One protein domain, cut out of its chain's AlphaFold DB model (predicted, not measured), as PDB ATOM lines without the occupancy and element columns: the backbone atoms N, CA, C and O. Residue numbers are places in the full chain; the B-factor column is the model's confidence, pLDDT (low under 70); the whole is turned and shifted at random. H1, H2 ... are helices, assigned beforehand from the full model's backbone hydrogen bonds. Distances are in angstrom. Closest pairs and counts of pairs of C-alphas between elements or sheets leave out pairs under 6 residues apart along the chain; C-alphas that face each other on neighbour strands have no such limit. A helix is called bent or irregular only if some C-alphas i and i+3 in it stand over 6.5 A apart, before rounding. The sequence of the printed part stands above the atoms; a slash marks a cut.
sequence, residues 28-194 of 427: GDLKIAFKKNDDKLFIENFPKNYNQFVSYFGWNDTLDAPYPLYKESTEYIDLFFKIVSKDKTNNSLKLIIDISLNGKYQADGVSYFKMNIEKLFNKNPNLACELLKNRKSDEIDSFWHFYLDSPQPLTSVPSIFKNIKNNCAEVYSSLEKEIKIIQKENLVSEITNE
ATOM      1  N   GLY A  28      21.072  39.676 -38.068       93.56
ATOM      2  CA  GLY A  28      22.017  40.379 -38.933       93.56
ATOM      3  C   GLY A  28      22.044  41.883 -38.666       93.56
ATOM      4  O   GLY A  28      23.121  42.446 -38.466       93.56
ATOM      5  N   ASP A  29      20.875  42.513 -38.584       94.38
ATOM      6  CA  ASP A  29      20.751  43.949 -38.310       94.38
ATOM      7  C   ASP A  29      21.224  44.296 -36.897       94.38
ATOM      8  O   ASP A  29      21.936  45.285 -36.710       94.38
ATOM      9  N   LEU A  30      20.938  43.433 -35.916       96.25
ATOM     10  CA  LEU A  30      21.448  43.586 -34.554       96.25
ATOM     11  C   LEU A  30      22.985  43.532 -34.507       96.25
ATOM     12  O   LEU A  30      23.613  44.383 -33.876       96.25
ATOM     13  N   LYS A  31      23.611  42.584 -35.223       96.69
ATOM     14  CA  LYS A  31      25.080  42.497 -35.352       96.69
ATOM     15  C   LYS A  31      25.670  43.745 -36.015       96.69
ATOM     16  O   LYS A  31      26.731  44.217 -35.606       96.69
ATOM     17  N   ILE A  32      25.007  44.275 -37.046       96.06
ATOM     18  CA  ILE A  32      25.438  45.499 -37.734       96.06
ATOM     19  C   ILE A  32      25.364  46.696 -36.782       96.06
ATOM     20  O   ILE A  32      26.330  47.457 -36.701       96.06
ATOM     21  N   ALA A  33      24.260  46.846 -36.048       96.50
ATOM     22  CA  ALA A  33      24.076  47.926 -35.083       96.50
ATOM     23  C   ALA A  33      25.107  47.865 -33.946       96.50
ATOM     24  O   ALA A  33      25.730  48.879 -33.632       96.50
ATOM     25  N   PHE A  34      25.356  46.666 -33.405       96.12
ATOM     26  CA  PHE A  34      26.365  46.425 -32.374       96.12
ATOM     27  C   PHE A  34      27.767  46.838 -32.844       96.12
ATOM     28  O   PHE A  34      28.427  47.648 -32.199       96.12
ATOM     29  N   LYS A  35      28.197  46.382 -34.031       96.19
ATOM     30  CA  LYS A  35      29.512  46.742 -34.597       96.19
ATOM     31  C   LYS A  35      29.666  48.236 -34.879       96.19
ATOM     32  O   LYS A  35      30.772  48.763 -34.795       96.19
ATOM     33  N   LYS A  36      28.576  48.912 -35.245       96.06
ATOM     34  CA  LYS A  36      28.568  50.354 -35.523       96.06
ATOM     35  C   LYS A  36      28.453  51.219 -34.264       96.06
ATOM     36  O   LYS A  36      28.599  52.431 -34.389       96.06
ATOM     37  N   ASN A  37      28.225  50.629 -33.084       93.19
ATOM     38  CA  ASN A  37      27.862  51.348 -31.855       93.19
ATOM     39  C   ASN A  37      26.667  52.305 -32.062       93.19
ATOM     40  O   ASN A  37      26.659  53.426 -31.554       93.19
ATOM     41  N   ASP A  38      25.674  51.885 -32.850       95.69
ATOM     42  CA  ASP A  38      24.459  52.667 -33.095       95.69
ATOM     43  C   ASP A  38      23.391  52.294 -32.061       95.69
ATOM     44  O   ASP A  38      22.625  51.352 -32.265       95.69
ATOM     45  N   ASP A  39      23.354  53.020 -30.939       94.19
ATOM     46  CA  ASP A  39      22.451  52.743 -29.810       94.19
ATOM     47  C   ASP A  39      20.969  52.693 -30.234       94.19
ATOM     48  O   ASP A  39      20.198  51.879 -29.721       94.19
ATOM     49  N   LYS A  40      20.556  53.546 -31.183       91.75
ATOM     50  CA  LYS A  40      19.162  53.617 -31.641       91.75
ATOM     51  C   LYS A  40      18.816  52.385 -32.468       91.75
ATOM     52  O   LYS A  40      17.854  51.688 -32.147       91.75
ATOM     53  N   LEU A  41      19.625  52.099 -33.488       93.19
ATOM     54  CA  LEU A  41      19.425  50.931 -34.342       93.19
ATOM     55  C   LEU A  41      19.574  49.628 -33.543       93.19
ATOM     56  O   LEU A  41      18.897  48.640 -33.832       93.19
ATOM     57  N   PHE A  42      20.425  49.629 -32.514       95.50
ATOM     58  CA  PHE A  42      20.615  48.499 -31.616       95.50
ATOM     59  C   PHE A  42      19.339  48.203 -30.834       95.50
ATOM     60  O   PHE A  42      18.856  47.078 -30.887       95.50
ATOM     61  N   ILE A  43      18.745  49.200 -30.166       93.25
ATOM     62  CA  ILE A  43      17.478  49.010 -29.445       93.25
ATOM     63  C   ILE A  43      16.349  48.639 -30.403       93.25
ATOM     64  O   ILE A  43      15.552  47.768 -30.065       93.25
ATOM     65  N   GLU A  44      16.280  49.237 -31.596       92.12
ATOM     66  CA  GLU A  44      15.290  48.883 -32.623       92.12
ATOM     67  C   GLU A  44      15.366  47.398 -33.001       92.12
ATOM     68  O   GLU A  44      14.319  46.755 -33.072       92.12
ATOM     69  N   ASN A  45      16.575  46.836 -33.118       94.25
ATOM     70  CA  ASN A  45      16.798  45.441 -33.513       94.25
ATOM     71  C   ASN A  45      17.010  44.455 -32.350       94.25
ATOM     72  O   ASN A  45      17.135  43.251 -32.581       94.25
ATOM     73  N   PHE A  46      17.053  44.932 -31.104       95.62
ATOM     74  CA  PHE A  46      17.125  44.066 -29.929       95.62
ATOM     75  C   PHE A  46      15.811  43.282 -29.767       95.62
ATOM     76  O   PHE A  46      14.750  43.834 -30.097       95.62
ATOM     77  N   PRO A  47      15.848  42.034 -29.252       95.88
ATOM     78  CA  PRO A  47      14.652  41.228 -29.036       95.88
ATOM     79  C   PRO A  47      13.502  41.967 -28.352       95.88
ATOM     80  O   PRO A  47      13.719  42.758 -27.436       95.88
ATOM     81  N   LYS A  48      12.269  41.703 -28.800       93.69
ATOM     82  CA  LYS A  48      11.055  42.383 -28.305       93.69
ATOM     83  C   LYS A  48      10.226  41.567 -27.324       93.69
ATOM     84  O   LYS A  48       9.362  42.115 -26.656       93.69
ATOM     85  N   ASN A  49      10.466  40.266 -27.277       95.69
ATOM     86  CA  ASN A  49       9.771  39.318 -26.421       95.69
ATOM     87  C   ASN A  49      10.717  38.170 -26.054       95.69
ATOM     88  O   ASN A  49      11.786  38.016 -26.658       95.69
ATOM     89  N   TYR A  50      10.299  37.359 -25.086       95.88
ATOM     90  CA  TYR A  50      11.090  36.251 -24.563       95.88
ATOM     91  C   TYR A  50      11.542  35.256 -25.643       95.88
ATOM     92  O   TYR A  50      12.720  34.918 -25.722       95.88
ATOM     93  N   ASN A  51      10.633  34.829 -26.524       94.06
ATOM     94  CA  ASN A  51      10.939  33.826 -27.549       94.06
ATOM     95  C   ASN A  51      12.014  34.319 -28.521       94.06
ATOM     96  O   ASN A  51      12.949  33.586 -28.842       94.06
ATOM     97  N   GLN A  52      11.914  35.577 -28.956       94.94
ATOM     98  CA  GLN A  52      12.939  36.180 -29.799       94.94
ATOM     99  C   GLN A  52      14.269  36.289 -29.044       94.94
ATOM    100  O   GLN A  52      15.318  35.988 -29.611       94.94
ATOM    101  N   PHE A  53      14.229  36.657 -27.761       97.25
ATOM    102  CA  PHE A  53      15.421  36.757 -26.925       97.25
ATOM    103  C   PHE A  53      16.149  35.413 -26.814       97.25
ATOM    104  O   PHE A  53      17.348  35.348 -27.089       97.25
ATOM    105  N   VAL A  54      15.424  34.332 -26.516       94.56
ATOM    106  CA  VAL A  54      15.972  32.969 -26.486       94.56
ATOM    107  C   VAL A  54      16.504  32.566 -27.858       94.56
ATOM    108  O   VAL A  54      17.632  32.094 -27.945       94.56
ATOM    109  N   SER A  55      15.771  32.835 -28.943       95.12
ATOM    110  CA  SER A  55      16.219  32.494 -30.303       95.12
ATOM    111  C   SER A  55      17.510  33.202 -30.738       95.12
ATOM    112  O   SER A  55      18.117  32.832 -31.743       95.12
ATOM    113  N   TYR A  56      17.920  34.251 -30.019       96.69
ATOM    114  CA  TYR A  56      19.159  34.979 -30.278       96.69
ATOM    115  C   TYR A  56      20.240  34.497 -29.314       96.69
ATOM    116  O   TYR A  56      21.315  34.093 -29.754       96.69
ATOM    117  N   PHE A  57      19.948  34.518 -28.014       96.44
ATOM    118  CA  PHE A  57      20.941  34.438 -26.941       96.44
ATOM    119  C   PHE A  57      20.838  33.194 -26.051       96.44
ATOM    120  O   PHE A  57      21.709  32.992 -25.210       96.44
ATOM    121  N   GLY A  58      19.774  32.402 -26.178       89.81
ATOM    122  CA  GLY A  58      19.475  31.270 -25.303       89.81
ATOM    123  C   GLY A  58      19.943  29.919 -25.843       89.81
ATOM    124  O   GLY A  58      20.694  29.828 -26.822       89.81
ATOM    125  N   TRP A  59      19.469  28.859 -25.195       85.00
ATOM    126  CA  TRP A  59      19.691  27.476 -25.609       85.00
ATOM    127  C   TRP A  59      18.459  26.934 -26.336       85.00
ATOM    128  O   TRP A  59      17.318  27.225 -25.963       85.00
ATOM    129  N   ASN A  60      18.677  26.157 -27.394       86.44
ATOM    130  CA  ASN A  60      17.619  25.412 -28.055       86.44
ATOM    131  C   ASN A  60      17.498  24.033 -27.407       86.44
ATOM    132  O   ASN A  60      18.192  23.102 -27.803       86.44
ATOM    133  N   ASP A  61      16.572  23.898 -26.459       74.62
ATOM    134  CA  ASP A  61      16.340  22.646 -25.728       74.62
ATOM    135  C   ASP A  61      15.920  21.477 -26.642       74.62
ATOM    136  O   ASP A  61      16.149  20.319 -26.317       74.62
ATOM    137  N   THR A  62      15.312  21.754 -27.805       79.62
ATOM    138  CA  THR A  62      14.870  20.707 -28.748       79.62
ATOM    139  C   THR A  62      16.023  20.140 -29.570       79.62
ATOM    140  O   THR A  62      16.041  18.951 -29.874       79.62
ATOM    141  N   LEU A  63      16.962  20.999 -29.968       79.19
ATOM    142  CA  LEU A  63      18.124  20.612 -30.772       79.19
ATOM    143  C   LEU A  63      19.374  20.353 -29.927       79.19
ATOM    144  O   LEU A  63      20.403  19.994 -30.492       79.19
ATOM    145  N   ASP A  64      19.279  20.573 -28.616       80.06
ATOM    146  CA  ASP A  64      20.391  20.576 -27.668       80.06
ATOM    147  C   ASP A  64      21.601  21.370 -28.193       80.06
ATOM    148  O   ASP A  64      22.726  20.883 -28.297       80.06
ATOM    149  N   ALA A  65      21.334  22.605 -28.629       81.44
ATOM    150  CA  ALA A  65      22.320  23.440 -29.301       81.44
ATOM    151  C   ALA A  65      22.148  24.930 -28.965       81.44
ATOM    152  O   ALA A  65      21.025  25.401 -28.768       81.44
ATOM    153  N   PRO A  66      23.236  25.720 -28.963       86.12
ATOM    154  CA  PRO A  66      23.153  27.152 -28.706       86.12
ATOM    155  C   PRO A  66      22.536  27.911 -29.889       86.12
ATOM    156  O   PRO A  66      22.819  27.612 -31.052       86.12
ATOM    157  N   TYR A  67      21.766  28.963 -29.599       92.44
ATOM    158  CA  TYR A  67      21.322  29.915 -30.620       92.44
ATOM    159  C   TYR A  67      22.468  30.839 -31.105       92.44
ATOM    160  O   TYR A  67      23.523  30.918 -30.466       92.44
ATOM    161  N   PRO A  68      22.314  31.547 -32.248       95.31
ATOM    162  CA  PRO A  68      23.429  32.180 -32.964       95.31
ATOM    163  C   PRO A  68      24.289  33.190 -32.194       95.31
ATOM    164  O   PRO A  68      25.441  33.391 -32.578       95.31
ATOM    165  N   LEU A  69      23.750  33.860 -31.172       96.56
ATOM    166  CA  LEU A  69      24.461  34.842 -30.342       96.56
ATOM    167  C   LEU A  69      24.712  34.350 -28.912       96.56
ATOM    168  O   LEU A  69      25.184  35.123 -28.086       96.56
ATOM    169  N   TYR A  70      24.445  33.082 -28.599       93.00
ATOM    170  CA  TYR A  70      24.591  32.534 -27.246       93.00
ATOM    171  C   TYR A  70      25.983  32.792 -26.635       93.00
ATOM    172  O   TYR A  70      26.087  33.305 -25.522       93.00
ATOM    173  N   LYS A  71      27.062  32.529 -27.393       91.38
ATOM    174  CA  LYS A  71      28.455  32.711 -26.927       91.38
ATOM    175  C   LYS A  71      28.853  34.170 -26.697       91.38
ATOM    176  O   LYS A  71      29.744  34.431 -25.901       91.38
ATOM    177  N   GLU A  72      28.217  35.098 -27.406       94.44
ATOM    178  CA  GLU A  72      28.493  36.542 -27.344       94.44
ATOM    179  C   GLU A  72      27.421  37.276 -26.511       94.44
ATOM    180  O   GLU A  72      27.402  38.502 -26.453       94.44
ATOM    181  N   SER A  73      26.497  36.541 -25.877       95.69
ATOM    182  CA  SER A  73      25.274  37.090 -25.280       95.69
ATOM    183  C   SER A  73      25.542  38.172 -24.236       95.69
ATOM    184  O   SER A  73      24.846  39.188 -24.218       95.69
ATOM    185  N   THR A  74      26.575  38.001 -23.411       96.69
ATOM    186  CA  THR A  74      26.951  38.950 -22.356       96.69
ATOM    187  C   THR A  74      27.241  40.345 -22.905       96.69
ATOM    188  O   THR A  74      26.736  41.318 -22.356       96.69
ATOM    189  N   GLU A  75      27.961  40.460 -24.023       97.38
ATOM    190  CA  GLU A  75      28.344  41.749 -24.614       97.38
ATOM    191  C   GLU A  75      27.129  42.528 -25.139       97.38
ATOM    192  O   GLU A  75      26.997  43.736 -24.914       97.38
ATOM    193  N   TYR A  76      26.203  41.831 -25.805       98.12
ATOM    194  CA  TYR A  76      24.968  42.429 -26.314       98.12
ATOM    195  C   TYR A  76      24.034  42.822 -25.168       98.12
ATOM    196  O   TYR A  76      23.447  43.905 -25.193       98.12
ATOM    197  N   ILE A  77      23.905  41.966 -24.150       98.31
ATOM    198  CA  ILE A  77      23.084  42.242 -22.969       98.31
ATOM    199  C   ILE A  77      23.663  43.431 -22.187       98.31
ATOM    200  O   ILE A  77      22.915  44.331 -21.806       98.31
ATOM    201  N   ASP A  78      24.981  43.509 -22.005       97.94
ATOM    202  CA  ASP A  78      25.626  44.633 -21.322       97.94
ATOM    203  C   ASP A  78      25.403  45.956 -22.063       97.94
ATOM    204  O   ASP A  78      25.062  46.968 -21.439       97.94
ATOM    205  N   LEU A  79      25.538  45.959 -23.396       97.00
ATOM    206  CA  LEU A  79      25.237  47.141 -24.200       97.00
ATOM    207  C   LEU A  79      23.757  47.525 -24.088       97.00
ATOM    208  O   LEU A  79      23.452  48.698 -23.871       97.00
ATOM    209  N   PHE A  80      22.846  46.552 -24.158       97.38
ATOM    210  CA  PHE A  80      21.416  46.778 -23.969       97.38
ATOM    211  C   PHE A  80      21.132  47.485 -22.642       97.38
ATOM    212  O   PHE A  80      20.579  48.588 -22.641       97.38
ATOM    213  N   PHE A  81      21.585  46.918 -21.519       96.62
ATOM    214  CA  PHE A  81      21.377  47.502 -20.192       96.62
ATOM    215  C   PHE A  81      22.047  48.875 -20.047       96.62
ATOM    216  O   PHE A  81      21.477  49.773 -19.421       96.62
ATOM    217  N   LYS A  82      23.213  49.087 -20.671       95.12
ATOM    218  CA  LYS A  82      23.895  50.390 -20.720       95.12
ATOM    219  C   LYS A  82      23.082  51.450 -21.463       95.12
ATOM    220  O   LYS A  82      23.088  52.603 -21.031       95.12
ATOM    221  N   ILE A  83      22.414  51.096 -22.561       94.06
ATOM    222  CA  ILE A  83      21.587  52.025 -23.343       94.06
ATOM    223  C   ILE A  83      20.296  52.340 -22.586       94.06
ATOM    224  O   ILE A  83      20.026  53.507 -22.300       94.06
ATOM    225  N   VAL A  84      19.532  51.315 -22.191       92.75
ATOM    226  CA  VAL A  84      18.217  51.522 -21.557       92.75
ATOM    227  C   VAL A  84      18.320  52.217 -20.198       92.75
ATOM    228  O   VAL A  84      17.425  52.973 -19.838       92.75
ATOM    229  N   SER A  85      19.434  52.058 -19.473       89.31
ATOM    230  CA  SER A  85      19.663  52.755 -18.195       89.31
ATOM    231  C   SER A  85      19.968  54.252 -18.344       89.31
ATOM    232  O   SER A  85      19.928  54.979 -17.353       89.31
ATOM    233  N   LYS A  86      20.312  54.730 -19.548       88.06
ATOM    234  CA  LYS A  86      20.521  56.164 -19.826       88.06
ATOM    235  C   LYS A  86      19.229  56.881 -20.213       88.06
ATOM    236  O   LYS A  86      19.196  58.113 -20.193       88.06
ATOM    237  N   ASP A  87      18.190  56.137 -20.589       82.38
ATOM    238  CA  ASP A  87      16.911  56.700 -20.999       82.38
ATOM    239  C   ASP A  87      16.180  57.307 -19.797       82.38
ATOM    240  O   ASP A  87      15.640  56.609 -18.941       82.38
ATOM    241  N   LYS A  88      16.122  58.641 -19.762       74.88
ATOM    242  CA  LYS A  88      15.458  59.407 -18.697       74.88
ATOM    243  C   LYS A  88      13.936  59.241 -18.680       74.88
ATOM    244  O   LYS A  88      13.304  59.658 -17.715       74.88
ATOM    245  N   THR A  89      13.338  58.699 -19.743       74.75
ATOM    246  CA  THR A  89      11.881  58.535 -19.862       74.75
ATOM    247  C   THR A  89      11.382  57.186 -19.349       74.75
ATOM    248  O   THR A  89      10.173  56.961 -19.321       74.75
ATOM    249  N   ASN A  90      12.292  56.280 -18.966       76.56
ATOM    250  CA  ASN A  90      12.020  54.885 -18.607       76.56
ATOM    251  C   ASN A  90      11.278  54.077 -19.694       76.56
ATOM    252  O   ASN A  90      10.917  52.924 -19.460       76.56
ATOM    253  N   ASN A  91      11.049  54.626 -20.892       77.88
ATOM    254  CA  ASN A  91      10.323  53.925 -21.948       77.88
ATOM    255  C   ASN A  91      11.126  52.739 -22.474       77.88
ATOM    256  O   ASN A  91      10.563  51.668 -22.672       77.88
ATOM    257  N   SER A  92      12.443  52.888 -22.609       82.44
ATOM    258  CA  SER A  92      13.327  51.798 -23.030       82.44
ATOM    259  C   SER A  92      13.435  50.696 -21.969       82.44
ATOM    260  O   SER A  92      13.638  49.534 -22.307       82.44
ATOM    261  N   LEU A  93      13.229  51.030 -20.689       88.44
ATOM    262  CA  LEU A  93      13.186  50.050 -19.597       88.44
ATOM    263  C   LEU A  93      11.912  49.197 -19.622       88.44
ATOM    264  O   LEU A  93      11.926  48.085 -19.103       88.44
ATOM    265  N   LYS A  94      10.825  49.654 -20.263       90.94
ATOM    266  CA  LYS A  94       9.619  48.827 -20.450       90.94
ATOM    267  C   LYS A  94       9.899  47.589 -21.299       90.94
ATOM    268  O   LYS A  94       9.297  46.554 -21.035       90.94
ATOM    269  N   LEU A  95      10.866  47.674 -22.216       93.50
ATOM    270  CA  LEU A  95      11.283  46.553 -23.055       93.50
ATOM    271  C   LEU A  95      11.868  45.397 -22.229       93.50
ATOM    272  O   LEU A  95      11.718  44.243 -22.611       93.50
ATOM    273  N   ILE A  96      12.471  45.679 -21.066       95.44
ATOM    274  CA  ILE A  96      12.910  44.637 -20.122       95.44
ATOM    275  C   ILE A  96      11.715  43.801 -19.662       95.44
ATOM    276  O   ILE A  96      11.807  42.575 -19.613       95.44
ATOM    277  N   ILE A  97      10.599  44.465 -19.340       96.12
ATOM    278  CA  ILE A  97       9.364  43.792 -18.933       96.12
ATOM    279  C   ILE A  97       8.825  42.981 -20.108       96.12
ATOM    280  O   ILE A  97       8.582  41.795 -19.935       96.12
ATOM    281  N   ASP A  98       8.730  43.579 -21.299       96.06
ATOM    282  CA  ASP A  98       8.183  42.921 -22.496       96.06
ATOM    283  C   ASP A  98       8.968  41.651 -22.882       96.06
ATOM    284  O   ASP A  98       8.373  40.622 -23.202       96.06
ATOM    285  N   ILE A  99      10.304  41.686 -22.791       97.50
ATOM    286  CA  ILE A  99      11.174  40.515 -23.017       97.50
ATOM    287  C   ILE A  99      10.973  39.441 -21.946       97.50
ATOM    288  O   ILE A  99      11.150  38.262 -22.225       97.50
ATOM    289  N   SER A 100      10.623  39.831 -20.726       97.50
ATOM    290  CA  SER A 100      10.482  38.914 -19.594       97.50
ATOM    291  C   SER A 100       9.118  38.217 -19.548       97.50
ATOM    292  O   SER A 100       8.967  37.224 -18.838       97.50
ATOM    293  N   LEU A 101       8.116  38.718 -20.282       95.62
ATOM    294  CA  LEU A 101       6.775  38.133 -20.288       95.62
ATOM    295  C   LEU A 101       6.791  36.714 -20.863       95.62
ATOM    296  O   LEU A 101       7.336  36.457 -21.937       95.62
ATOM    297  N   ASN A 102       6.127  35.809 -20.149       91.56
ATOM    298  CA  ASN A 102       6.044  34.368 -20.392       91.56
ATOM    299  C   ASN A 102       7.417  33.687 -20.429       91.56
ATOM    300  O   ASN A 102       7.571  32.614 -21.017       91.56
ATOM    301  N   GLY A 103       8.411  34.337 -19.820       90.19
ATOM    302  CA  GLY A 103       9.760  33.833 -19.739       90.19
ATOM    303  C   GLY A 103       9.897  32.692 -18.749       90.19
ATOM    304  O   GLY A 103       9.158  32.582 -17.774       90.19
ATOM    305  N   LYS A 104      10.893  31.855 -19.014       87.75
ATOM    306  CA  LYS A 104      11.336  30.770 -18.144       87.75
ATOM    307  C   LYS A 104      12.826  30.900 -17.882       87.75
ATOM    308  O   LYS A 104      13.554  31.554 -18.638       87.75
ATOM    309  N   TYR A 105      13.296  30.265 -16.829       86.69
ATOM    310  CA  TYR A 105      14.714  30.158 -16.575       86.69
ATOM    311  C   TYR A 105      15.413  29.343 -17.680       86.69
ATOM    312  O   TYR A 105      14.966  28.263 -18.058       86.69
ATOM    313  N   GLN A 106      16.551  29.853 -18.156       83.50
ATOM    314  CA  GLN A 106      17.602  29.081 -18.821       83.50
ATOM    315  C   GLN A 106      18.958  29.569 -18.289       83.50
ATOM    316  O   GLN A 106      19.094  30.731 -17.886       83.50
ATOM    317  N   ALA A 107      19.963  28.693 -18.302       73.56
ATOM    318  CA  ALA A 107      21.330  29.061 -17.949       73.56
ATOM    319  C   ALA A 107      21.910  30.123 -18.911       73.56
ATOM    320  O   ALA A 107      21.352  30.424 -19.970       73.56
ATOM    321  N   ASP A 108      23.038  30.712 -18.515       89.00
ATOM    322  CA  ASP A 108      23.835  31.638 -19.327       89.00
ATOM    323  C   ASP A 108      23.074  32.893 -19.765       89.00
ATOM    324  O   ASP A 108      22.762  33.724 -18.917       89.00
ATOM    325  N   GLY A 109      22.778  33.075 -21.057       89.69
ATOM    326  CA  GLY A 109      22.256  34.335 -21.598       89.69
ATOM    327  C   GLY A 109      20.958  34.810 -20.933       89.69
ATOM    328  O   GLY A 109      20.834  35.985 -20.578       89.69
ATOM    329  N   VAL A 110      20.006  33.902 -20.693       93.06
ATOM    330  CA  VAL A 110      18.721  34.230 -20.048       93.06
ATOM    331  C   VAL A 110      18.918  34.555 -18.566       93.06
ATOM    332  O   VAL A 110      18.453  35.596 -18.095       93.06
ATOM    333  N   SER A 111      19.676  33.728 -17.840       89.56
ATOM    334  CA  SER A 111      20.029  33.998 -16.442       89.56
ATOM    335  C   SER A 111      20.845  35.290 -16.286       89.56
ATOM    336  O   SER A 111      20.675  36.010 -15.303       89.56
ATOM    337  N   TYR A 112      21.713  35.618 -17.244       95.25
ATOM    338  CA  TYR A 112      22.523  36.835 -17.242       95.25
ATOM    339  C   TYR A 112      21.670  38.084 -17.484       95.25
ATOM    340  O   TYR A 112      21.850  39.104 -16.812       95.25
ATOM    341  N   PHE A 113      20.694  38.006 -18.394       97.69
ATOM    342  CA  PHE A 113      19.698  39.057 -18.592       97.69
ATOM    343  C   PHE A 113      18.908  39.312 -17.308       97.69
ATOM    344  O   PHE A 113      18.890  40.441 -16.814       97.69
ATOM    345  N   LYS A 114      18.357  38.252 -16.707       95.75
ATOM    346  CA  LYS A 114      17.652  38.298 -15.420       95.75
ATOM    347  C   LYS A 114      18.501  38.922 -14.307       95.75
ATOM    348  O   LYS A 114      18.043  39.848 -13.638       95.75
ATOM    349  N   MET A 115      19.759  38.504 -14.156       94.75
ATOM    350  CA  MET A 115      20.686  39.066 -13.164       94.75
ATOM    351  C   MET A 115      20.876  40.584 -13.339       94.75
ATOM    352  O   MET A 115      21.018  41.318 -12.360       94.75
ATOM    353  N   ASN A 116      20.872  41.098 -14.570       97.19
ATOM    354  CA  ASN A 116      20.960  42.541 -14.801       97.19
ATOM    355  C   ASN A 116      19.672  43.286 -14.399       97.19
ATOM    356  O   ASN A 116      19.763  44.391 -13.856       97.19
ATOM    357  N   ILE A 117      18.494  42.669 -14.542       96.19
ATOM    358  CA  ILE A 117      17.237  43.188 -13.969       96.19
ATOM    359  C   ILE A 117      17.343  43.256 -12.441       96.19
ATOM    360  O   ILE A 117      17.025  44.279 -11.833       96.19
ATOM    361  N   GLU A 118      17.849  42.196 -11.809       93.94
ATOM    362  CA  GLU A 118      18.060  42.156 -10.359       93.94
ATOM    363  C   GLU A 118      19.009  43.266  -9.894       93.94
ATOM    364  O   GLU A 118      18.717  43.952  -8.914       93.94
ATOM    365  N   LYS A 119      20.114  43.513 -10.610       94.50
ATOM    366  CA  LYS A 119      21.027  44.637 -10.325       94.50
ATOM    367  C   LYS A 119      20.314  45.992 -10.408       94.50
ATOM    368  O   LYS A 119      20.531  46.835  -9.534       94.50
ATOM    369  N   LEU A 120      19.459  46.205 -11.414       93.25
ATOM    370  CA  LEU A 120      18.674  47.439 -11.541       93.25
ATOM    371  C   LEU A 120      17.729  47.634 -10.352       93.25
ATOM    372  O   LEU A 120      17.726  48.704  -9.740       93.25
ATOM    373  N   PHE A 121      16.966  46.603  -9.987       93.62
ATOM    374  CA  PHE A 121      16.011  46.682  -8.881       93.62
ATOM    375  C   PHE A 121      16.687  46.761  -7.512       93.62
ATOM    376  O   PHE A 121      16.204  47.479  -6.644       93.62
ATOM    377  N   ASN A 122      17.848  46.133  -7.321       91.06
ATOM    378  CA  ASN A 122      18.647  46.315  -6.106       91.06
ATOM    379  C   ASN A 122      19.103  47.771  -5.928       91.06
ATOM    380  O   ASN A 122      19.144  48.277  -4.808       91.06
ATOM    381  N   LYS A 123      19.433  48.459  -7.030       91.75
ATOM    382  CA  LYS A 123      19.838  49.871  -7.005       91.75
ATOM    383  C   LYS A 123      18.651  50.816  -6.800       91.75
ATOM    384  O   LYS A 123      18.797  51.820  -6.107       91.75
ATOM    385  N   ASN A 124      17.502  50.517  -7.405       90.81
ATOM    386  CA  ASN A 124      16.270  51.292  -7.253       90.81
ATOM    387  C   ASN A 124      15.035  50.370  -7.185       90.81
ATOM    388  O   ASN A 124      14.411  50.116  -8.218       90.81
ATOM    389  N   PRO A 125      14.629  49.908  -5.989       89.94
ATOM    390  CA  PRO A 125      13.504  48.976  -5.860       89.94
ATOM    391  C   PRO A 125      12.159  49.548  -6.322       89.94
ATOM    392  O   PRO A 125      11.304  48.809  -6.807       89.94
ATOM    393  N   ASN A 126      11.974  50.872  -6.229       91.50
ATOM    394  CA  ASN A 126      10.746  51.539  -6.671       91.50
ATOM    395  C   ASN A 126      10.550  51.456  -8.193       91.50
ATOM    396  O   ASN A 126       9.414  51.529  -8.658       91.50
ATOM    397  N   LEU A 127      11.627  51.239  -8.958       91.81
ATOM    398  CA  LEU A 127      11.558  51.086 -10.410       91.81
ATOM    399  C   LEU A 127      10.675  49.901 -10.820       91.81
ATOM    400  O   LEU A 127       9.956  49.999 -11.810       91.81
ATOM    401  N   ALA A 128      10.664  48.812 -10.043       93.38
ATOM    402  CA  ALA A 128       9.776  47.681 -10.310       93.38
ATOM    403  C   ALA A 128       8.304  48.118 -10.299       93.38
ATOM    404  O   ALA A 128       7.550  47.799 -11.215       93.38
ATOM    405  N   CYS A 129       7.910  48.931  -9.312       93.31
ATOM    406  CA  CYS A 129       6.570  49.507  -9.276       93.31
ATOM    407  C   CYS A 129       6.312  50.431 -10.472       93.31
ATOM    408  O   CYS A 129       5.271  50.329 -11.113       93.31
ATOM    409  N   GLU A 130       7.251  51.322 -10.798       92.12
ATOM    410  CA  GLU A 130       7.097  52.261 -11.917       92.12
ATOM    411  C   GLU A 130       6.860  51.556 -13.257       92.12
ATOM    412  O   GLU A 130       6.034  52.020 -14.045       92.12
ATOM    413  N   LEU A 131       7.558  50.442 -13.499       93.44
ATOM    414  CA  LEU A 131       7.475  49.687 -14.748       93.44
ATOM    415  C   LEU A 131       6.248  48.764 -14.824       93.44
ATOM    416  O   LEU A 131       5.737  48.542 -15.923       93.44
ATOM    417  N   LEU A 132       5.770  48.246 -13.686       95.12
ATOM    418  CA  LEU A 132       4.712  47.228 -13.641       95.12
ATOM    419  C   LEU A 132       3.316  47.775 -13.319       95.12
ATOM    420  O   LEU A 132       2.339  47.208 -13.790       95.12
ATOM    421  N   LYS A 133       3.179  48.886 -12.581       93.75
ATOM    422  CA  LYS A 133       1.878  49.356 -12.043       93.75
ATOM    423  C   LYS A 133       0.777  49.647 -13.072       93.75
ATOM    424  O   LYS A 133      -0.379  49.752 -12.698       93.75
ATOM    425  N   ASN A 134       1.144  49.851 -14.339       92.31
ATOM    426  CA  ASN A 134       0.208  50.145 -15.431       92.31
ATOM    427  C   ASN A 134       0.057  48.966 -16.412       92.31
ATOM    428  O   ASN A 134      -0.520  49.136 -17.485       92.31
ATOM    429  N   ARG A 135       0.645  47.806 -16.097       94.81
ATOM    430  CA  ARG A 135       0.514  46.572 -16.879       94.81
ATOM    431  C   ARG A 135      -0.737  45.819 -16.453       94.81
ATOM    432  O   ARG A 135      -1.294  46.078 -15.389       94.81
ATOM    433  N   LYS A 136      -1.192  44.893 -17.293       96.12
ATOM    434  CA  LYS A 136      -2.299  44.012 -16.914       96.12
ATOM    435  C   LYS A 136      -1.837  43.032 -15.833       96.12
ATOM    436  O   LYS A 136      -0.668  42.659 -15.799       96.12
ATOM    437  N   SER A 137      -2.750  42.588 -14.970       93.31
ATOM    438  CA  SER A 137      -2.413  41.682 -13.861       93.31
ATOM    439  C   SER A 137      -1.726  40.390 -14.319       93.31
ATOM    440  O   SER A 137      -0.820  39.925 -13.636       93.31
ATOM    441  N   ASP A 138      -2.118  39.827 -15.463       91.56
ATOM    442  CA  ASP A 138      -1.497  38.633 -16.051       91.56
ATOM    443  C   ASP A 138      -0.065  38.896 -16.534       91.56
ATOM    444  O   ASP A 138       0.807  38.047 -16.372       91.56
ATOM    445  N   GLU A 139       0.215  40.087 -17.065       96.44
ATOM    446  CA  GLU A 139       1.576  40.503 -17.425       96.44
ATOM    447  C   GLU A 139       2.458  40.709 -16.184       96.44
ATOM    448  O   GLU A 139       3.637  40.359 -16.205       96.44
ATOM    449  N   ILE A 140       1.900  41.260 -15.099       97.25
ATOM    450  CA  ILE A 140       2.624  41.440 -13.828       97.25
ATOM    451  C   ILE A 140       2.976  40.073 -13.229       97.25
ATOM    452  O   ILE A 140       4.135  39.851 -12.875       97.25
ATOM    453  N   ASP A 141       2.005  39.156 -13.171       94.50
ATOM    454  CA  ASP A 141       2.212  37.781 -12.704       94.50
ATOM    455  C   ASP A 141       3.277  37.078 -13.561       94.50
ATOM    456  O   ASP A 141       4.253  36.546 -13.044       94.50
ATOM    457  N   SER A 142       3.149  37.155 -14.887       95.31
ATOM    458  CA  SER A 142       4.074  36.536 -15.841       95.31
ATOM    459  C   SER A 142       5.510  37.063 -15.709       95.31
ATOM    460  O   SER A 142       6.471  36.289 -15.712       95.31
ATOM    461  N   PHE A 143       5.675  38.377 -15.520       97.31
ATOM    462  CA  PHE A 143       6.977  38.975 -15.232       97.31
ATOM    463  C   PHE A 143       7.568  38.450 -13.920       97.31
ATOM    464  O   PHE A 143       8.743  38.075 -13.881       97.31
ATOM    465  N   TRP A 144       6.780  38.446 -12.840       95.44
ATOM    466  CA  TRP A 144       7.271  37.980 -11.547       95.44
ATOM    467  C   TRP A 144       7.621  36.507 -11.572       95.44
ATOM    468  O   TRP A 144       8.642  36.141 -10.997       95.44
ATOM    469  N   HIS A 145       6.847  35.698 -12.287       92.44
ATOM    470  CA  HIS A 145       7.154  34.299 -12.500       92.44
ATOM    471  C   HIS A 145       8.565  34.131 -13.079       92.44
ATOM    472  O   HIS A 145       9.418  33.536 -12.430       92.44
ATOM    473  N   PHE A 146       8.876  34.774 -14.212       93.81
ATOM    474  CA  PHE A 146      10.223  34.756 -14.800       93.81
ATOM    475  C   PHE A 146      11.312  35.308 -13.861       93.81
ATOM    476  O   PHE A 146      12.407  34.754 -13.753       93.81
ATOM    477  N   TYR A 147      11.036  36.418 -13.174       94.44
ATOM    478  CA  TYR A 147      11.991  37.052 -12.263       94.44
ATOM    479  C   TYR A 147      12.321  36.179 -11.039       94.44
ATOM    480  O   TYR A 147      13.409  36.273 -10.465       94.44
ATOM    481  N   LEU A 148      11.386  35.343 -10.611       90.31
ATOM    482  CA  LEU A 148      11.551  34.440  -9.477       90.31
ATOM    483  C   LEU A 148      12.029  33.048  -9.901       90.31
ATOM    484  O   LEU A 148      12.623  32.348  -9.079       90.31
ATOM    485  N   ASP A 149      11.790  32.673 -11.159       83.88
ATOM    486  CA  ASP A 149      12.187  31.394 -11.729       83.88
ATOM    487  C   ASP A 149      13.714  31.247 -11.742       83.88
ATOM    488  O   ASP A 149      14.482  32.156 -12.084       83.88
ATOM    489  N   SER A 150      14.169  30.103 -11.255       77.62
ATOM    490  CA  SER A 150      15.564  29.828 -10.946       77.62
ATOM    491  C   SER A 150      15.706  28.345 -10.596       77.62
ATOM    492  O   SER A 150      14.820  27.802  -9.935       77.62
ATOM    493  N   PRO A 151      16.861  27.709 -10.875       63.91
ATOM    494  CA  PRO A 151      17.215  26.410 -10.299       63.91
ATOM    495  C   PRO A 151      17.209  26.441  -8.766       63.91
ATOM    496  O   PRO A 151      17.168  25.405  -8.110       63.91
ATOM    497  N   GLN A 152      17.291  27.650  -8.198       65.19
ATOM    498  CA  GLN A 152      17.227  27.940  -6.774       65.19
ATOM    499  C   GLN A 152      16.051  28.896  -6.504       65.19
ATOM    500  O   GLN A 152      16.255  30.115  -6.425       65.19
ATOM    501  N   PRO A 153      14.810  28.391  -6.421       66.62
ATOM    502  CA  PRO A 153      13.637  29.221  -6.177       66.62
ATOM    503  C   PRO A 153      13.721  29.914  -4.810       66.62
ATOM    504  O   PRO A 153      14.162  29.342  -3.809       66.62
ATOM    505  N   LEU A 154      13.289  31.172  -4.756       68.06
ATOM    506  CA  LEU A 154      13.345  31.970  -3.533       68.06
ATOM    507  C   LEU A 154      12.352  31.464  -2.473       68.06
ATOM    508  O   LEU A 154      11.174  31.215  -2.732       68.06
ATOM    509  N   THR A 155      12.810  31.395  -1.223       69.06
ATOM    510  CA  THR A 155      11.988  30.961  -0.078       69.06
ATOM    511  C   THR A 155      11.114  32.076   0.498       69.06
ATOM    512  O   THR A 155      10.197  31.822   1.278       69.06
ATOM    513  N   SER A 156      11.379  33.330   0.130       79.75
ATOM    514  CA  SER A 156      10.600  34.488   0.566       79.75
ATOM    515  C   SER A 156      10.806  35.676  -0.368       79.75
ATOM    516  O   SER A 156      11.781  35.722  -1.120       79.75
ATOM    517  N   VAL A 157       9.898  36.654  -0.293       82.88
ATOM    518  CA  VAL A 157      10.026  37.927  -1.014       82.88
ATOM    519  C   VAL A 157      11.363  38.591  -0.665       82.88
ATOM    520  O   VAL A 157      11.611  38.841   0.523       82.88
ATOM    521  N   PRO A 158      12.204  38.938  -1.661       83.38
ATOM    522  CA  PRO A 158      13.435  39.678  -1.425       83.38
ATOM    523  C   PRO A 158      13.180  40.941  -0.604       83.38
ATOM    524  O   PRO A 158      12.282  41.733  -0.900       83.38
ATOM    525  N   SER A 159      13.989  41.163   0.435       85.62
ATOM    526  CA  SER A 159      13.783  42.273   1.375       85.62
ATOM    527  C   SER A 159      13.780  43.647   0.705       85.62
ATOM    528  O   SER A 159      13.151  44.564   1.229       85.62
ATOM    529  N   ILE A 160      14.439  43.773  -0.450       88.25
ATOM    530  CA  ILE A 160      14.485  44.995  -1.259       88.25
ATOM    531  C   ILE A 160      13.096  45.483  -1.681       88.25
ATOM    532  O   ILE A 160      12.911  46.685  -1.806       88.25
ATOM    533  N   PHE A 161      12.117  44.583  -1.833       90.62
ATOM    534  CA  PHE A 161      10.756  44.926  -2.256       90.62
ATOM    535  C   PHE A 161       9.804  45.202  -1.088       90.62
ATOM    536  O   PHE A 161       8.642  45.539  -1.299       90.62
ATOM    537  N   LYS A 162      10.250  45.100   0.172       86.94
ATOM    538  CA  LYS A 162       9.370  45.370   1.326       86.94
ATOM    539  C   LYS A 162       8.838  46.807   1.343       86.94
ATOM    540  O   LYS A 162       7.739  47.039   1.832       86.94
ATOM    541  N   ASN A 163       9.599  47.760   0.805       83.94
ATOM    542  CA  ASN A 163       9.222  49.173   0.740       83.94
ATOM    543  C   ASN A 163       8.113  49.466  -0.289       83.94
ATOM    544  O   ASN A 163       7.313  50.372  -0.063       83.94
ATOM    545  N   ILE A 164       8.012  48.690  -1.377       88.94
ATOM    546  CA  ILE A 164       6.965  48.885  -2.391       88.94
ATOM    547  C   ILE A 164       5.607  48.318  -1.957       88.94
ATOM    548  O   ILE A 164       4.600  48.672  -2.561       88.94
ATOM    549  N   LYS A 165       5.546  47.530  -0.871       88.38
ATOM    550  CA  LYS A 165       4.298  46.970  -0.316       88.38
ATOM    551  C   LYS A 165       3.205  48.021  -0.107       88.38
ATOM    552  O   LYS A 165       2.052  47.780  -0.441       88.38
ATOM    553  N   ASN A 166       3.575  49.190   0.419       81.81
ATOM    554  CA  ASN A 166       2.615  50.253   0.728       81.81
ATOM    555  C   ASN A 166       2.324  51.161  -0.477       81.81
ATOM    556  O   ASN A 166       1.215  51.664  -0.609       81.81
ATOM    557  N   ASN A 167       3.307  51.360  -1.360       83.81
ATOM    558  CA  ASN A 167       3.205  52.300  -2.483       83.81
ATOM    559  C   ASN A 167       2.705  51.641  -3.782       83.81
ATOM    560  O   ASN A 167       2.373  52.342  -4.733       83.81
ATOM    561  N   CYS A 168       2.694  50.307  -3.840       92.75
ATOM    562  CA  CYS A 168       2.415  49.517  -5.037       92.75
ATOM    563  C   CYS A 168       1.785  48.165  -4.672       92.75
ATOM    564  O   CYS A 168       2.326  47.100  -4.978       92.75
ATOM    565  N   ALA A 169       0.658  48.213  -3.959       91.00
ATOM    566  CA  ALA A 169       0.053  47.032  -3.345       91.00
ATOM    567  C   ALA A 169      -0.261  45.912  -4.354       91.00
ATOM    568  O   ALA A 169      -0.002  44.752  -4.058       91.00
ATOM    569  N   GLU A 170      -0.753  46.250  -5.550       92.44
ATOM    570  CA  GLU A 170      -1.071  45.271  -6.602       92.44
ATOM    571  C   GLU A 170       0.182  44.535  -7.100       92.44
ATOM    572  O   GLU A 170       0.242  43.307  -7.059       92.44
ATOM    573  N   VAL A 171       1.231  45.283  -7.465       95.38
ATOM    574  CA  VAL A 171       2.515  44.722  -7.919       95.38
ATOM    575  C   VAL A 171       3.154  43.852  -6.833       95.38
ATOM    576  O   VAL A 171       3.686  42.785  -7.134       95.38
ATOM    577  N   TYR A 172       3.090  44.282  -5.570       95.12
ATOM    578  CA  TYR A 172       3.628  43.516  -4.445       95.12
ATOM    579  C   TYR A 172       2.802  42.259  -4.135       95.12
ATOM    580  O   TYR A 172       3.367  41.209  -3.840       95.12
ATOM    581  N   SER A 173       1.473  42.343  -4.225       93.56
ATOM    582  CA  SER A 173       0.586  41.193  -4.029       93.56
ATOM    583  C   SER A 173       0.813  40.124  -5.096       93.56
ATOM    584  O   SER A 173       0.791  38.936  -4.777       93.56
ATOM    585  N   SER A 174       1.048  40.531  -6.346       95.38
ATOM    586  CA  SER A 174       1.419  39.620  -7.433       95.38
ATOM    587  C   SER A 174       2.772  38.945  -7.157       95.38
ATOM    588  O   SER A 174       2.871  37.723  -7.217       95.38
ATOM    589  N   LEU A 175       3.779  39.690  -6.685       94.25
ATOM    590  CA  LEU A 175       5.064  39.120  -6.252       94.25
ATOM    591  C   LEU A 175       4.904  38.075  -5.126       94.25
ATOM    592  O   LEU A 175       5.490  36.995  -5.189       94.25
ATOM    593  N   GLU A 176       4.104  38.368  -4.092       93.19
ATOM    594  CA  GLU A 176       3.813  37.414  -3.007       93.19
ATOM    595  C   GLU A 176       3.062  36.170  -3.504       93.19
ATOM    596  O   GLU A 176       3.288  35.066  -2.997       93.19
ATOM    597  N   LYS A 177       2.152  36.345  -4.468       93.50
ATOM    598  CA  LYS A 177       1.397  35.265  -5.107       93.50
ATOM    599  C   LYS A 177       2.327  34.356  -5.914       93.50
ATOM    600  O   LYS A 177       2.321  33.150  -5.671       93.50
ATOM    601  N   GLU A 178       3.141  34.913  -6.805       92.06
ATOM    602  CA  GLU A 178       4.012  34.137  -7.696       92.06
ATOM    603  C   GLU A 178       5.111  33.388  -6.937       92.06
ATOM    604  O   GLU A 178       5.394  32.236  -7.255       92.06
ATOM    605  N   ILE A 179       5.646  33.950  -5.844       87.88
ATOM    606  CA  ILE A 179       6.560  33.202  -4.963       87.88
ATOM    607  C   ILE A 179       5.900  31.933  -4.423       87.88
ATOM    608  O   ILE A 179       6.523  30.874  -4.413       87.88
ATOM    609  N   LYS A 180       4.641  32.011  -3.980       86.38
ATOM    610  CA  LYS A 180       3.921  30.836  -3.468       86.38
ATOM    611  C   LYS A 180       3.627  29.826  -4.572       86.38
ATOM    612  O   LYS A 180       3.658  28.628  -4.301       86.38
ATOM    613  N   ILE A 181       3.330  30.293  -5.787       82.88
ATOM    614  CA  ILE A 181       3.106  29.428  -6.952       82.88
ATOM    615  C   ILE A 181       4.386  28.674  -7.281       82.88
ATOM    616  O   ILE A 181       4.356  27.452  -7.258       82.88
ATOM    617  N   ILE A 182       5.514  29.363  -7.444       77.44
ATOM    618  CA  ILE A 182       6.809  28.738  -7.733       77.44
ATOM    619  C   ILE A 182       7.226  27.790  -6.607       77.44
ATOM    620  O   ILE A 182       7.703  26.690  -6.866       77.44
ATOM    621  N   GLN A 183       7.010  28.151  -5.341       77.12
ATOM    622  CA  GLN A 183       7.246  27.233  -4.222       77.12
ATOM    623  C   GLN A 183       6.384  25.976  -4.335       77.12
ATOM    624  O   GLN A 183       6.886  24.874  -4.140       77.12
ATOM    625  N   LYS A 184       5.102  26.118  -4.680       72.81
ATOM    626  CA  LYS A 184       4.202  24.984  -4.886       72.81
ATOM    627  C   LYS A 184       4.580  24.173  -6.120       72.81
ATOM    628  O   LYS A 184       4.475  22.962  -6.061       72.81
ATOM    629  N   GLU A 185       4.998  24.790  -7.214       67.31
ATOM    630  CA  GLU A 185       5.428  24.102  -8.432       67.31
ATOM    631  C   GLU A 185       6.723  23.337  -8.216       67.31
ATOM    632  O   GLU A 185       6.831  22.219  -8.697       67.31
ATOM    633  N   ASN A 186       7.655  23.876  -7.430       59.19
ATOM    634  CA  ASN A 186       8.854  23.152  -7.018       59.19
ATOM    635  C   ASN A 186       8.521  22.020  -6.049       59.19
ATOM    636  O   ASN A 186       9.000  20.911  -6.229       59.19
ATOM    637  N   LEU A 187       7.611  22.245  -5.097       55.50
ATOM    638  CA  LEU A 187       7.082  21.163  -4.269       55.50
ATOM    639  C   LEU A 187       6.356  20.116  -5.121       55.50
ATOM    640  O   LEU A 187       6.483  18.939  -4.851       55.50
ATOM    641  N   VAL A 188       5.597  20.504  -6.148       43.19
ATOM    642  CA  VAL A 188       4.850  19.584  -7.018       43.19
ATOM    643  C   VAL A 188       5.766  18.894  -8.018       43.19
ATOM    644  O   VAL A 188       5.488  17.750  -8.341       43.19
ATOM    645  N   SER A 189       6.843  19.512  -8.499       46.50
ATOM    646  CA  SER A 189       7.857  18.876  -9.350       46.50
ATOM    647  C   SER A 189       8.728  17.916  -8.537       46.50
ATOM    648  O   SER A 189       9.019  16.816  -9.004       46.50
ATOM    649  N   GLU A 190       9.038  18.260  -7.286       44.56
ATOM    650  CA  GLU A 190       9.589  17.345  -6.286       44.56
ATOM    651  C   GLU A 190       8.606  16.198  -6.017       44.56
ATOM    652  O   GLU A 190       8.983  15.050  -6.209       44.56
ATOM    653  N   ILE A 191       7.325  16.479  -5.737       40.59
ATOM    654  CA  ILE A 191       6.279  15.471  -5.486       40.59
ATOM    655  C   ILE A 191       5.972  14.635  -6.736       40.59
ATOM    656  O   ILE A 191       5.643  13.466  -6.609       40.59
ATOM    657  N   THR A 192       6.047  15.167  -7.957       34.41
ATOM    658  CA  THR A 192       5.786  14.393  -9.187       34.41
ATOM    659  C   THR A 192       6.986  13.541  -9.580       34.41
ATOM    660  O   THR A 192       6.783  12.422 -10.059       34.41
ATOM    661  N   ASN A 193       8.209  13.985  -9.269       37.75
ATOM    662  CA  ASN A 193       9.402  13.138  -9.281       37.75
ATOM    663  C   ASN A 193       9.396  12.099  -8.135       37.75
ATOM    664  O   ASN A 193       9.843  10.974  -8.346       37.75
ATOM    665  N   GLU A 194       8.823  12.411  -6.967       37.81
ATOM    666  CA  GLU A 194       8.584  11.472  -5.852       37.81
ATOM    667  C   GLU A 194       7.443  10.481  -6.165       37.81
ATOM    668  O   GLU A 194       7.545   9.295  -5.864       37.81
TER     669      GLU A 194
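AT A GLANCE: This is residues 28 to 194 of the 427 residues of the protein "SH3b domain-containing protein" of Flavobacteriaceae bacterium CRH (UniProt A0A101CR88). A row of mostly crossed helices runs from a small helical hairpin, H1 and H2, at one end, through a middle group of H3, H4, H5 and H6, and then through H7 and H8 to the long helix H10 at the other end. Short H9 sits by the start of H10, and residues 187 to 194, at the far end of H10, stick out from the body. The printed part has 167 residues with ten named helices, H1 to H10 in order, and no named strand; the class is all helix. It is compact, with a radius of gyration of the C-alphas of 16.4 A and spans of 46 by 42 by 24 A.

HOW THE PARTS SIT: H1, residues 28 to 36, and H2, residues 39 to 45, form a hairpin at a shallow tilt of 8 degrees, opposite ways; their closest C-alphas, Ala 33 and Phe 42, are 4.9 A apart. H4, residues 70 to 84, touches H2 with residues 80 to 83 alone; the closest C-alphas, Asp 39 and Ile 83, are 6.6 A apart. H4 is irregular: C-alphas 71 and 74 are 7.9 A apart. H3, residues 50 to 57, touches H4 at a steep tilt of 60 degrees, with the closest C-alphas, Phe 57 and Tyr 70, 4.1 A apart. H6, residues 109 to 123, touches H4 at a shallow tilt of 28 degrees, the same way, with the closest C-alphas, Ser 73 and Gly 109, 5.5 A apart. H5, residues 91 to 100, touches H3, about perpendicular at 90 degrees, with the closest C-alphas, Tyr 50 and Ile 99, 4.5 A apart. H5 also touches H7, residues 126 to 132, with the closest C-alphas, Lys 94 and Leu 131, 6.2 A apart. H8, residues 137 to 148, touches H5 with residues 142 to 147 alone; the closest C-alphas, Ser 100 and Phe 143, are 5.6 A apart. H10, residues 169 to 194, touches H8 with residues 171 to 182 alone, at a steep tilt of 56 degrees; the closest C-alphas, Asp 141 and Ser 174, are 5.6 A apart. H9, residues 164 to 167, and H10 touch only at the corner, and only just, with 3 pairs of C-alphas within 8 A; the closest, Lys 165 and Tyr 172, are 5.4 A apart. Every O i to N i+4 pair is within hydrogen-bond range in H1, H2, H3, H6, H7, H8 and H10, against 8 of 11 in H4 and 3 of 6 in H5; H9 is too short for one.

IN THESE COORDINATES: H1 begins at C-alpha 28, (22.017, 40.379, -38.933). H4 is 20.8 A long, H6 21.5 A and H8 16.3 A. H10 is 36.7 A long and ends at C-alpha 194, (8.584, 11.472, -5.852).

THE WHOLE: The C-alphas farthest apart, Lys 36 and Glu 194, are 52.8 A apart. The printed part has no cut. The links H3 to H4 and H8 to H9 are long. Residues 151 to 155 and 185 to 194 have pLDDT under 70.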